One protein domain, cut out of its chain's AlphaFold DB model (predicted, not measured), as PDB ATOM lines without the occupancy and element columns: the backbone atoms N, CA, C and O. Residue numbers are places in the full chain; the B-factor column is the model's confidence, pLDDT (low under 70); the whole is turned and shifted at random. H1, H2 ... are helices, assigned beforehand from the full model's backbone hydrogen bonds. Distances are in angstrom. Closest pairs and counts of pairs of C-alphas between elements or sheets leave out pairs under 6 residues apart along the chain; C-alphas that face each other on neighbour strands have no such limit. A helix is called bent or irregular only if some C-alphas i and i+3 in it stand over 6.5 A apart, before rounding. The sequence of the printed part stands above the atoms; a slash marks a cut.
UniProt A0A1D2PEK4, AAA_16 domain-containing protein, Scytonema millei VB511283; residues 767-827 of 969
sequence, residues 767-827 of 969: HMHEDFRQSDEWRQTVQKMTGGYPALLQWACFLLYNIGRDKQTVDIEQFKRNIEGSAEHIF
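Overview. This is residues 767 to 827 of the 969 residues of the protein "AAA_16 domain-containing protein" of Scytonema millei VB511283 (UniProt A0A1D2PEK4). Three helices run back and forth with H3 in the middle: H2 and H3 splay from their tight link as a V, and H4 folds back beside H3. The short H1 packs on the far part of H3, at the open end of that V. The printed part has 61 residues with four named helices, H1 to H4 along the chain, and no named strand; the class is all helix. It is compact, with a radius of gyration of the C-alphas of 11.0 A, and elongated, spanning 31 by 19 by 16 A.

Arrangement. H1, residues 770 to 773, touches H3, residues 790 to 805, the hub, with residues 800 to 804 of H3 alone; the closest C-alphas, of Asp 771 and Gly 804, are 5.8 A apart. H1 is close to but not clearly touching H2, residues 776 to 786, with the C-alphas of Phe 772 and Trp 778 closest at 6.9 A. H2 and H3 form a helical hairpin at a steep tilt of 41 degrees, opposite ways. They touch through residues 792 to 797 of H3 alone, closest at the C-alphas of Thr 786 and Leu 792, 5.5 A. H3 and H4, residues 812 to 827, form another hairpin at a shallow tilt of 25 degrees, opposite ways. Residues 792 to 799 of H3 alone touch H4; the closest C-alphas, of Ala 796 and Ile 819, are 6.4 A apart. H2 and H4 are near each other, and H1 and H4 are apart. Every O i to N i+4 pair is within hydrogen-bond range in H2 and H3, and 10 of 12 in H4; H1 is too short for such a pair.

Along the chain. H1 begins at C-alpha 770, (292.400, 417.644, 638.893), and is 5.0 A long. H2 measures 15.3 A and H3 21.9 A. H4, 20.8 A, ends at C-alpha 827, (312.552, 436.070, 624.410). It has a kink of 32 degrees near residue 821 and is irregular, with C-alphas 822 and 825 7.2 A apart.

Size, cuts and confidence. The two farthest C-alphas, of Gln 774 and His 825, are 31.4 A apart. The printed part has no cut and no long link. Its mean pLDDT is 81.5; residues 812 to 814 and 821 to 822 are under 70.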
ATOM      1  N   HIS A 767     295.775 416.870 630.267       88.12
ATOM      2  CA  HIS A 767     296.630 416.108 631.185       88.12
ATOM      3  C   HIS A 767     296.864 416.816 632.533       88.12
ATOM      4  O   HIS A 767     297.650 416.349 633.353       88.12
ATOM      5  N   MET A 768     296.201 417.951 632.782       91.12
ATOM      6  CA  MET A 768     296.385 418.756 633.989       91.12
ATOM      7  C   MET A 768     295.881 418.051 635.253       91.12
ATOM      8  O   MET A 768     294.966 417.227 635.201       91.12
ATOM      9  N   HIS A 769     296.480 418.408 636.394       87.44
ATOM     10  CA  HIS A 769     296.054 417.946 637.713       87.44
ATOM     11  C   HIS A 769     294.597 418.347 637.982       87.44
ATOM     12  O   HIS A 769     294.161 419.416 637.550       87.44
ATOM     13  N   GLU A 770     293.853 417.503 638.702       84.00
ATOM     14  CA  GLU A 770     292.400 417.644 638.893       84.00
ATOM     15  C   GLU A 770     291.996 419.014 639.457       84.00
ATOM     16  O   GLU A 770     291.016 419.586 638.987       84.00
ATOM     17  N   ASP A 771     292.814 419.582 640.351       82.12
ATOM     18  CA  ASP A 771     292.591 420.903 640.964       82.12
ATOM     19  C   ASP A 771     292.510 422.060 639.956       82.12
ATOM     20  O   ASP A 771     291.845 423.060 640.214       82.12
ATOM     21  N   PHE A 772     293.176 421.940 638.801       86.44
ATOM     22  CA  PHE A 772     293.206 422.989 637.772       86.44
ATOM     23  C   PHE A 772     292.551 422.565 636.458       86.44
ATOM     24  O   PHE A 772     292.187 423.422 635.654       86.44
ATOM     25  N   ARG A 773     292.382 421.258 636.219       88.69
ATOM     26  CA  ARG A 773     291.901 420.710 634.941       88.69
ATOM     27  C   ARG A 773     290.551 421.293 634.519       88.69
ATOM     28  O   ARG A 773     290.373 421.571 633.340       88.69
ATOM     29  N   GLN A 774     289.640 421.503 635.472       86.75
ATOM     30  CA  GLN A 774     288.295 422.042 635.220       86.75
ATOM     31  C   GLN A 774     288.240 423.580 635.165       86.75
ATOM     32  O   GLN A 774     287.190 424.142 634.871       86.75
ATOM     33  N   SER A 775     289.342 424.278 635.460       85.62
ATOM     34  CA  SER A 775     289.376 425.741 635.434       85.62
ATOM     35  C   SER A 775     289.720 426.252 634.036       85.62
ATOM     36  O   SER A 775     290.888 426.350 633.646       85.62
ATOM     37  N   ASP A 776     288.682 426.636 633.292       82.44
ATOM     38  CA  ASP A 776     288.840 427.326 632.009       82.44
ATOM     39  C   ASP A 776     289.599 428.655 632.159       82.44
ATOM     40  O   ASP A 776     290.338 429.054 631.258       82.44
ATOM     41  N   GLU A 777     289.472 429.315 633.312       82.94
ATOM     42  CA  GLU A 777     290.159 430.570 633.630       82.94
ATOM     43  C   GLU A 777     291.676 430.393 633.718       82.94
ATOM     44  O   GLU A 777     292.427 431.157 633.102       82.94
ATOM     45  N   TRP A 778     292.149 429.358 634.425       85.69
ATOM     46  CA  TRP A 778     293.577 429.041 634.493       85.69
ATOM     47  C   TRP A 778     294.126 428.629 633.130       85.69
ATOM     48  O   TRP A 778     295.213 429.076 632.756       85.69
ATOM     49  N   ARG A 779     293.359 427.855 632.350       89.88
ATOM     50  CA  ARG A 779     293.748 427.488 630.981       89.88
ATOM     51  C   ARG A 779     293.934 428.728 630.109       89.88
ATOM     52  O   ARG A 779     294.995 428.897 629.509       89.88
ATOM     53  N   GLN A 780     292.936 429.613 630.072       85.88
ATOM     54  CA  GLN A 780     292.985 430.848 629.281       85.88
ATOM     55  C   GLN A 780     294.096 431.788 629.758       85.88
ATOM     56  O   GLN A 780     294.772 432.416 628.941       85.88
ATOM     57  N   THR A 781     294.331 431.862 631.070       83.62
ATOM     58  CA  THR A 781     295.420 432.653 631.656       83.62
ATOM     59  C   THR A 781     296.774 432.151 631.177       83.62
ATOM     60  O   THR A 781     297.555 432.923 630.624       83.62
ATOM     61  N   VAL A 782     297.048 430.855 631.335       87.56
ATOM     62  CA  VAL A 782     298.314 430.247 630.912       87.56
ATOM     63  C   VAL A 782     298.512 430.386 629.406       87.56
ATOM     64  O   VAL A 782     299.603 430.738 628.950       87.56
ATOM     65  N   GLN A 783     297.459 430.177 628.621       89.19
ATOM     66  CA  GLN A 783     297.499 430.363 627.177       89.19
ATOM     67  C   GLN A 783     297.821 431.809 626.795       89.19
ATOM     68  O   GLN A 783     298.677 432.025 625.944       89.19
ATOM     69  N   LYS A 784     297.204 432.803 627.444       85.81
ATOM     70  CA  LYS A 784     297.483 434.227 627.199       85.81
ATOM     71  C   LYS A 784     298.899 434.621 627.630       85.81
ATOM     72  O   LYS A 784     299.576 435.357 626.913       85.81
ATOM     73  N   MET A 785     299.365 434.112 628.771       85.00
ATOM     74  CA  MET A 785     300.721 434.362 629.273       85.00
ATOM     75  C   MET A 785     301.785 433.841 628.312       85.00
ATOM     76  O   MET A 785     302.758 434.536 628.024       85.00
ATOM     77  N   THR A 786     301.582 432.627 627.806       88.38
ATOM     78  CA  THR A 786     302.554 431.914 626.970       88.38
ATOM     79  C   THR A 786     302.351 432.145 625.474       88.38
ATOM     80  O   THR A 786     303.233 431.813 624.687       88.38
ATOM     81  N   GLY A 787     301.203 432.685 625.059       87.12
ATOM     82  CA  GLY A 787     300.796 432.817 623.657       87.12
ATOM     83  C   GLY A 787     300.642 431.482 622.926       87.12
ATOM     84  O   GLY A 787     300.769 431.442 621.706       87.12
ATOM     85  N   GLY A 788     300.464 430.377 623.661       88.25
ATOM     86  CA  GLY A 788     300.507 429.021 623.105       88.25
ATOM     87  C   GLY A 788     301.911 428.569 622.684       88.25
ATOM     88  O   GLY A 788     302.051 427.574 621.977       88.25
ATOM     89  N   TYR A 789     302.972 429.283 623.077       89.50
ATOM     90  CA  TYR A 789     304.341 428.917 622.716       89.50
ATOM     91  C   TYR A 789     304.736 427.590 623.394       89.50
ATOM     92  O   TYR A 789     304.800 427.562 624.625       89.50
ATOM     93  N   PRO A 790     305.034 426.501 622.654       91.00
ATOM     94  CA  PRO A 790     305.097 425.151 623.219       91.00
ATOM     95  C   PRO A 790     306.033 424.990 624.419       91.00
ATOM     96  O   PRO A 790     305.611 424.452 625.437       91.00
ATOM     97  N   ALA A 791     307.269 425.500 624.357       87.62
ATOM     98  CA  ALA A 791     308.185 425.418 625.498       87.62
ATOM     99  C   ALA A 791     307.677 426.186 626.728       87.62
ATOM    100  O   ALA A 791     307.747 425.667 627.838       87.62
ATOM    101  N   LEU A 792     307.144 427.399 626.549       87.75
ATOM    102  CA  LEU A 792     306.615 428.204 627.655       87.75
ATOM    103  C   LEU A 792     305.356 427.580 628.252       87.75
ATOM    104  O   LEU A 792     305.176 427.595 629.465       87.75
ATOM    105  N   LEU A 793     304.511 427.008 627.398       90.06
ATOM    106  CA  LEU A 793     303.302 426.308 627.796       90.06
ATOM    107  C   LEU A 793     303.630 425.050 628.598       90.06
ATOM    108  O   LEU A 793     303.089 424.875 629.683       90.06
ATOM    109  N   GLN A 794     304.574 424.230 628.128       89.25
ATOM    110  CA  GLN A 794     305.078 423.073 628.874       89.25
ATOM    111  C   GLN A 794     305.631 423.483 630.243       89.25
ATOM    112  O   GLN A 794     305.324 422.846 631.246       89.25
ATOM    113  N   TRP A 795     306.383 424.585 630.310       85.19
ATOM    114  CA  TRP A 795     306.881 425.148 631.566       85.19
ATOM    115  C   TRP A 795     305.757 425.581 632.513       85.19
ATOM    116  O   TRP A 795     305.754 425.200 633.683       85.19
ATOM    117  N   ALA A 796     304.790 426.354 632.022       87.38
ATOM    118  CA  ALA A 796     303.667 426.829 632.822       87.38
ATOM    119  C   ALA A 796     302.799 425.666 633.332       87.38
ATOM    120  O   ALA A 796     302.451 425.618 634.512       87.38
ATOM    121  N   CYS A 797     302.505 424.697 632.462       89.19
ATOM    122  CA  CYS A 797     301.748 423.501 632.805       89.19
ATOM    123  C   CYS A 797     302.504 422.603 633.792       89.19
ATOM    124  O   CYS A 797     301.903 422.120 634.748       89.19
ATOM    125  N   PHE A 798     303.818 422.435 633.623       85.94
ATOM    126  CA  PHE A 798     304.669 421.712 634.567       85.94
ATOM    127  C   PHE A 798     304.612 422.331 635.971       85.94
ATOM    128  O   PHE A 798     304.450 421.612 636.957       85.94
ATOM    129  N   LEU A 799     304.693 423.663 636.068       81.19
ATOM    130  CA  LEU A 799     304.610 424.377 637.344       81.19
ATOM    131  C   LEU A 799     303.236 424.208 638.009       81.19
ATOM    132  O   LEU A 799     303.182 423.824 639.176       81.19
ATOM    133  N   LEU A 800     302.137 424.436 637.279       85.06
ATOM    134  CA  LEU A 800     300.781 424.282 637.830       85.06
ATOM    135  C   LEU A 800     300.473 422.844 638.245       85.06
ATOM    136  O   LEU A 800     299.908 422.620 639.314       85.06
ATOM    137  N   TYR A 801     300.876 421.865 637.435       85.69
ATOM    138  CA  TYR A 801     300.676 420.453 637.746       85.69
ATOM    139  C   TYR A 801     301.322 420.073 639.081       85.69
ATOM    140  O   TYR A 801     300.702 419.396 639.900       85.69
ATOM    141  N   ASN A 802     302.544 420.553 639.328       76.88
ATOM    142  CA  ASN A 802     303.257 420.282 640.573       76.88
ATOM    143  C   ASN A 802     302.627 421.000 641.773       76.88
ATOM    144  O   ASN A 802     302.503 420.384 642.827       76.88
ATOM    145  N   ILE A 803     302.176 422.251 641.609       80.88
ATOM    146  CA  ILE A 803     301.471 422.991 642.670       80.88
ATOM    147  C   ILE A 803     300.211 422.231 643.112       80.88
ATOM    148  O   ILE A 803     299.994 422.056 644.310       80.88
ATOM    149  N   GLY A 804     299.421 421.733 642.155       78.12
ATOM    150  CA  GLY A 804     298.193 420.980 642.438       78.12
ATOM    151  C   GLY A 804     298.490 419.643 643.106       78.12
ATOM    152  O   GLY A 804     297.968 419.337 644.175       78.12
ATOM    153  N   ARG A 805     299.435 418.880 642.546       74.50
ATOM    154  CA  ARG A 805     299.871 417.599 643.119       74.50
ATOM    155  C   ARG A 805     300.357 417.739 644.565       74.50
ATOM    156  O   ARG A 805     300.040 416.898 645.405       74.50
ATOM    157  N   ASP A 806     301.116 418.793 644.856       75.19
ATOM    158  CA  ASP A 806     301.694 419.047 646.179       75.19
ATOM    159  C   ASP A 806     300.717 419.785 647.119       75.19
ATOM    160  O   ASP A 806     301.077 420.093 648.259       75.19
ATOM    161  N   LYS A 807     299.475 420.041 646.670       72.88
ATOM    162  CA  LYS A 807     298.413 420.767 647.393       72.88
ATOM    163  C   LYS A 807     298.859 422.137 647.912       72.88
ATOM    164  O   LYS A 807     298.459 422.566 648.995       72.88
ATOM    165  N   GLN A 808     299.721 422.811 647.158       72.00
ATOM    166  CA  GLN A 808     300.205 424.145 647.489       72.00
ATOM    167  C   GLN A 808     299.230 425.208 646.979       72.00
ATOM    168  O   GLN A 808     298.556 425.032 645.966       72.00
ATOM    169  N   THR A 809     299.166 426.345 647.669       74.38
ATOM    170  CA  THR A 809     298.446 427.520 647.168       74.38
ATOM    171  C   THR A 809     299.250 428.174 646.051       74.38
ATOM    172  O   THR A 809     300.462 428.348 646.188       74.38
ATOM    173  N   VAL A 810     298.592 428.569 644.960       71.88
ATOM    174  CA  VAL A 810     299.265 429.278 643.864       71.88
ATOM    175  C   VAL A 810     299.624 430.693 644.319       71.88
ATOM    176  O   VAL A 810     298.753 431.548 644.452       71.88
ATOM    177  N   ASP A 811     300.914 430.956 644.515       75.25
ATOM    178  CA  ASP A 811     301.437 432.323 644.563       75.25
ATOM    179  C   ASP A 811     301.578 432.834 643.122       75.25
ATOM    180  O   ASP A 811     302.449 432.393 642.367       75.25
ATOM    181  N   ILE A 812     300.685 433.747 642.735       69.56
ATOM    182  CA  ILE A 812     300.584 434.276 641.370       69.56
ATOM    183  C   ILE A 812     301.850 435.050 640.981       69.56
ATOM    184  O   ILE A 812     302.333 434.907 639.855       69.56
ATOM    185  N   GLU A 813     302.420 435.842 641.895       66.25
ATOM    186  CA  GLU A 813     303.631 436.611 641.606       66.25
ATOM    187  C   GLU A 813     304.841 435.694 641.450       66.25
ATOM    188  O   GLU A 813     305.656 435.877 640.541       66.25
ATOM    189  N   GLN A 814     304.963 434.682 642.308       68.69
ATOM    190  CA  GLN A 814     306.044 433.709 642.206       68.69
ATOM    191  C   GLN A 814     305.913 432.842 640.950       68.69
ATOM    192  O   GLN A 814     306.904 432.623 640.249       68.69
ATOM    193  N   PHE A 815     304.704 432.381 640.624       76.50
ATOM    194  CA  PHE A 815     304.422 431.617 639.408       76.50
ATOM    195  C   PHE A 815     304.817 432.402 638.154       76.50
ATOM    196  O   PHE A 815     305.526 431.887 637.286       76.50
ATOM    197  N   LYS A 816     304.439 433.683 638.099       73.06
ATOM    198  CA  LYS A 816     304.792 434.585 637.006       73.06
ATOM    199  C   LYS A 816     306.303 434.793 636.898       73.06
ATOM    200  O   LYS A 816     306.855 434.583 635.820       73.06
ATOM    201  N   ARG A 817     306.983 435.121 638.006       70.56
ATOM    202  CA  ARG A 817     308.450 435.290 638.041       70.56
ATOM    203  C   ARG A 817     309.186 434.044 637.548       70.56
ATOM    204  O   ARG A 817     310.161 434.158 636.810       70.56
ATOM    205  N   ASN A 818     308.699 432.858 637.904       71.25
ATOM    206  CA  ASN A 818     309.282 431.594 637.459       71.25
ATOM    207  C   ASN A 818     309.139 431.389 635.940       71.25
ATOM    208  O   ASN A 818     310.096 430.956 635.291       71.25
ATOM    209  N   ILE A 819     307.973 431.708 635.365       76.56
ATOM    210  CA  ILE A 819     307.758 431.641 633.912       76.56
ATOM    211  C   ILE A 819     308.629 432.674 633.200       76.56
ATOM    212  O   ILE A 819     309.314 432.313 632.250       76.56
ATOM    213  N   GLU A 820     308.652 433.923 633.667       72.44
ATOM    214  CA  GLU A 820     309.474 434.990 633.082       72.44
ATOM    215  C   GLU A 820     310.960 434.626 633.078       72.44
ATOM    216  O   GLU A 820     311.604 434.681 632.032       72.44
ATOM    217  N   GLY A 821     311.490 434.172 634.216       68.50
ATOM    218  CA  GLY A 821     312.886 433.754 634.315       68.50
ATOM    219  C   GLY A 821     313.212 432.572 633.400       68.50
ATOM    220  O   GLY A 821     314.287 432.517 632.803       68.50
ATOM    221  N   SER A 822     312.270 431.640 633.234       69.06
ATOM    222  CA  SER A 822     312.420 430.514 632.304       69.06
ATOM    223  C   SER A 822     312.290 430.950 630.840       69.06
ATOM    224  O   SER A 822     312.894 430.337 629.965       69.06
ATOM    225  N   ALA A 823     311.544 432.020 630.565       77.44
ATOM    226  CA  ALA A 823     311.286 432.548 629.232       77.44
ATOM    227  C   ALA A 823     312.357 433.527 628.729       77.44
ATOM    228  O   ALA A 823     312.463 433.718 627.519       77.44
ATOM    229  N   GLU A 824     313.167 434.116 629.618       79.25
ATOM    230  CA  GLU A 824     314.150 435.168 629.303       79.25
ATOM    231  C   GLU A 824     315.035 434.814 628.102       79.25
ATOM    232  O   GLU A 824     315.178 435.596 627.164       79.25
ATOM    233  N   HIS A 825     315.604 433.607 628.097       76.00
ATOM    234  CA  HIS A 825     316.469 433.161 627.007       76.00
ATOM    235  C   HIS A 825     315.703 433.000 625.685       76.00
ATOM    236  O   HIS A 825     316.212 433.394 624.643       76.00
ATOM    237  N   ILE A 826     314.459 432.504 625.724       82.50
ATOM    238  CA  ILE A 826     313.597 432.374 624.540       82.50
ATOM    239  C   ILE A 826     313.273 433.763 623.987       82.50
ATOM    240  O   ILE A 826     313.422 433.994 622.790       82.50
ATOM    241  N   PHE A 827     312.871 434.709 624.839       86.50
ATOM    242  CA  PHE A 827     312.552 436.070 624.410       86.50
ATOM    243  C   PHE A 827     313.770 436.810 623.872       86.50
ATOM    244  O   PHE A 827     313.657 437.497 622.858       86.50
TER     245      PHE A 827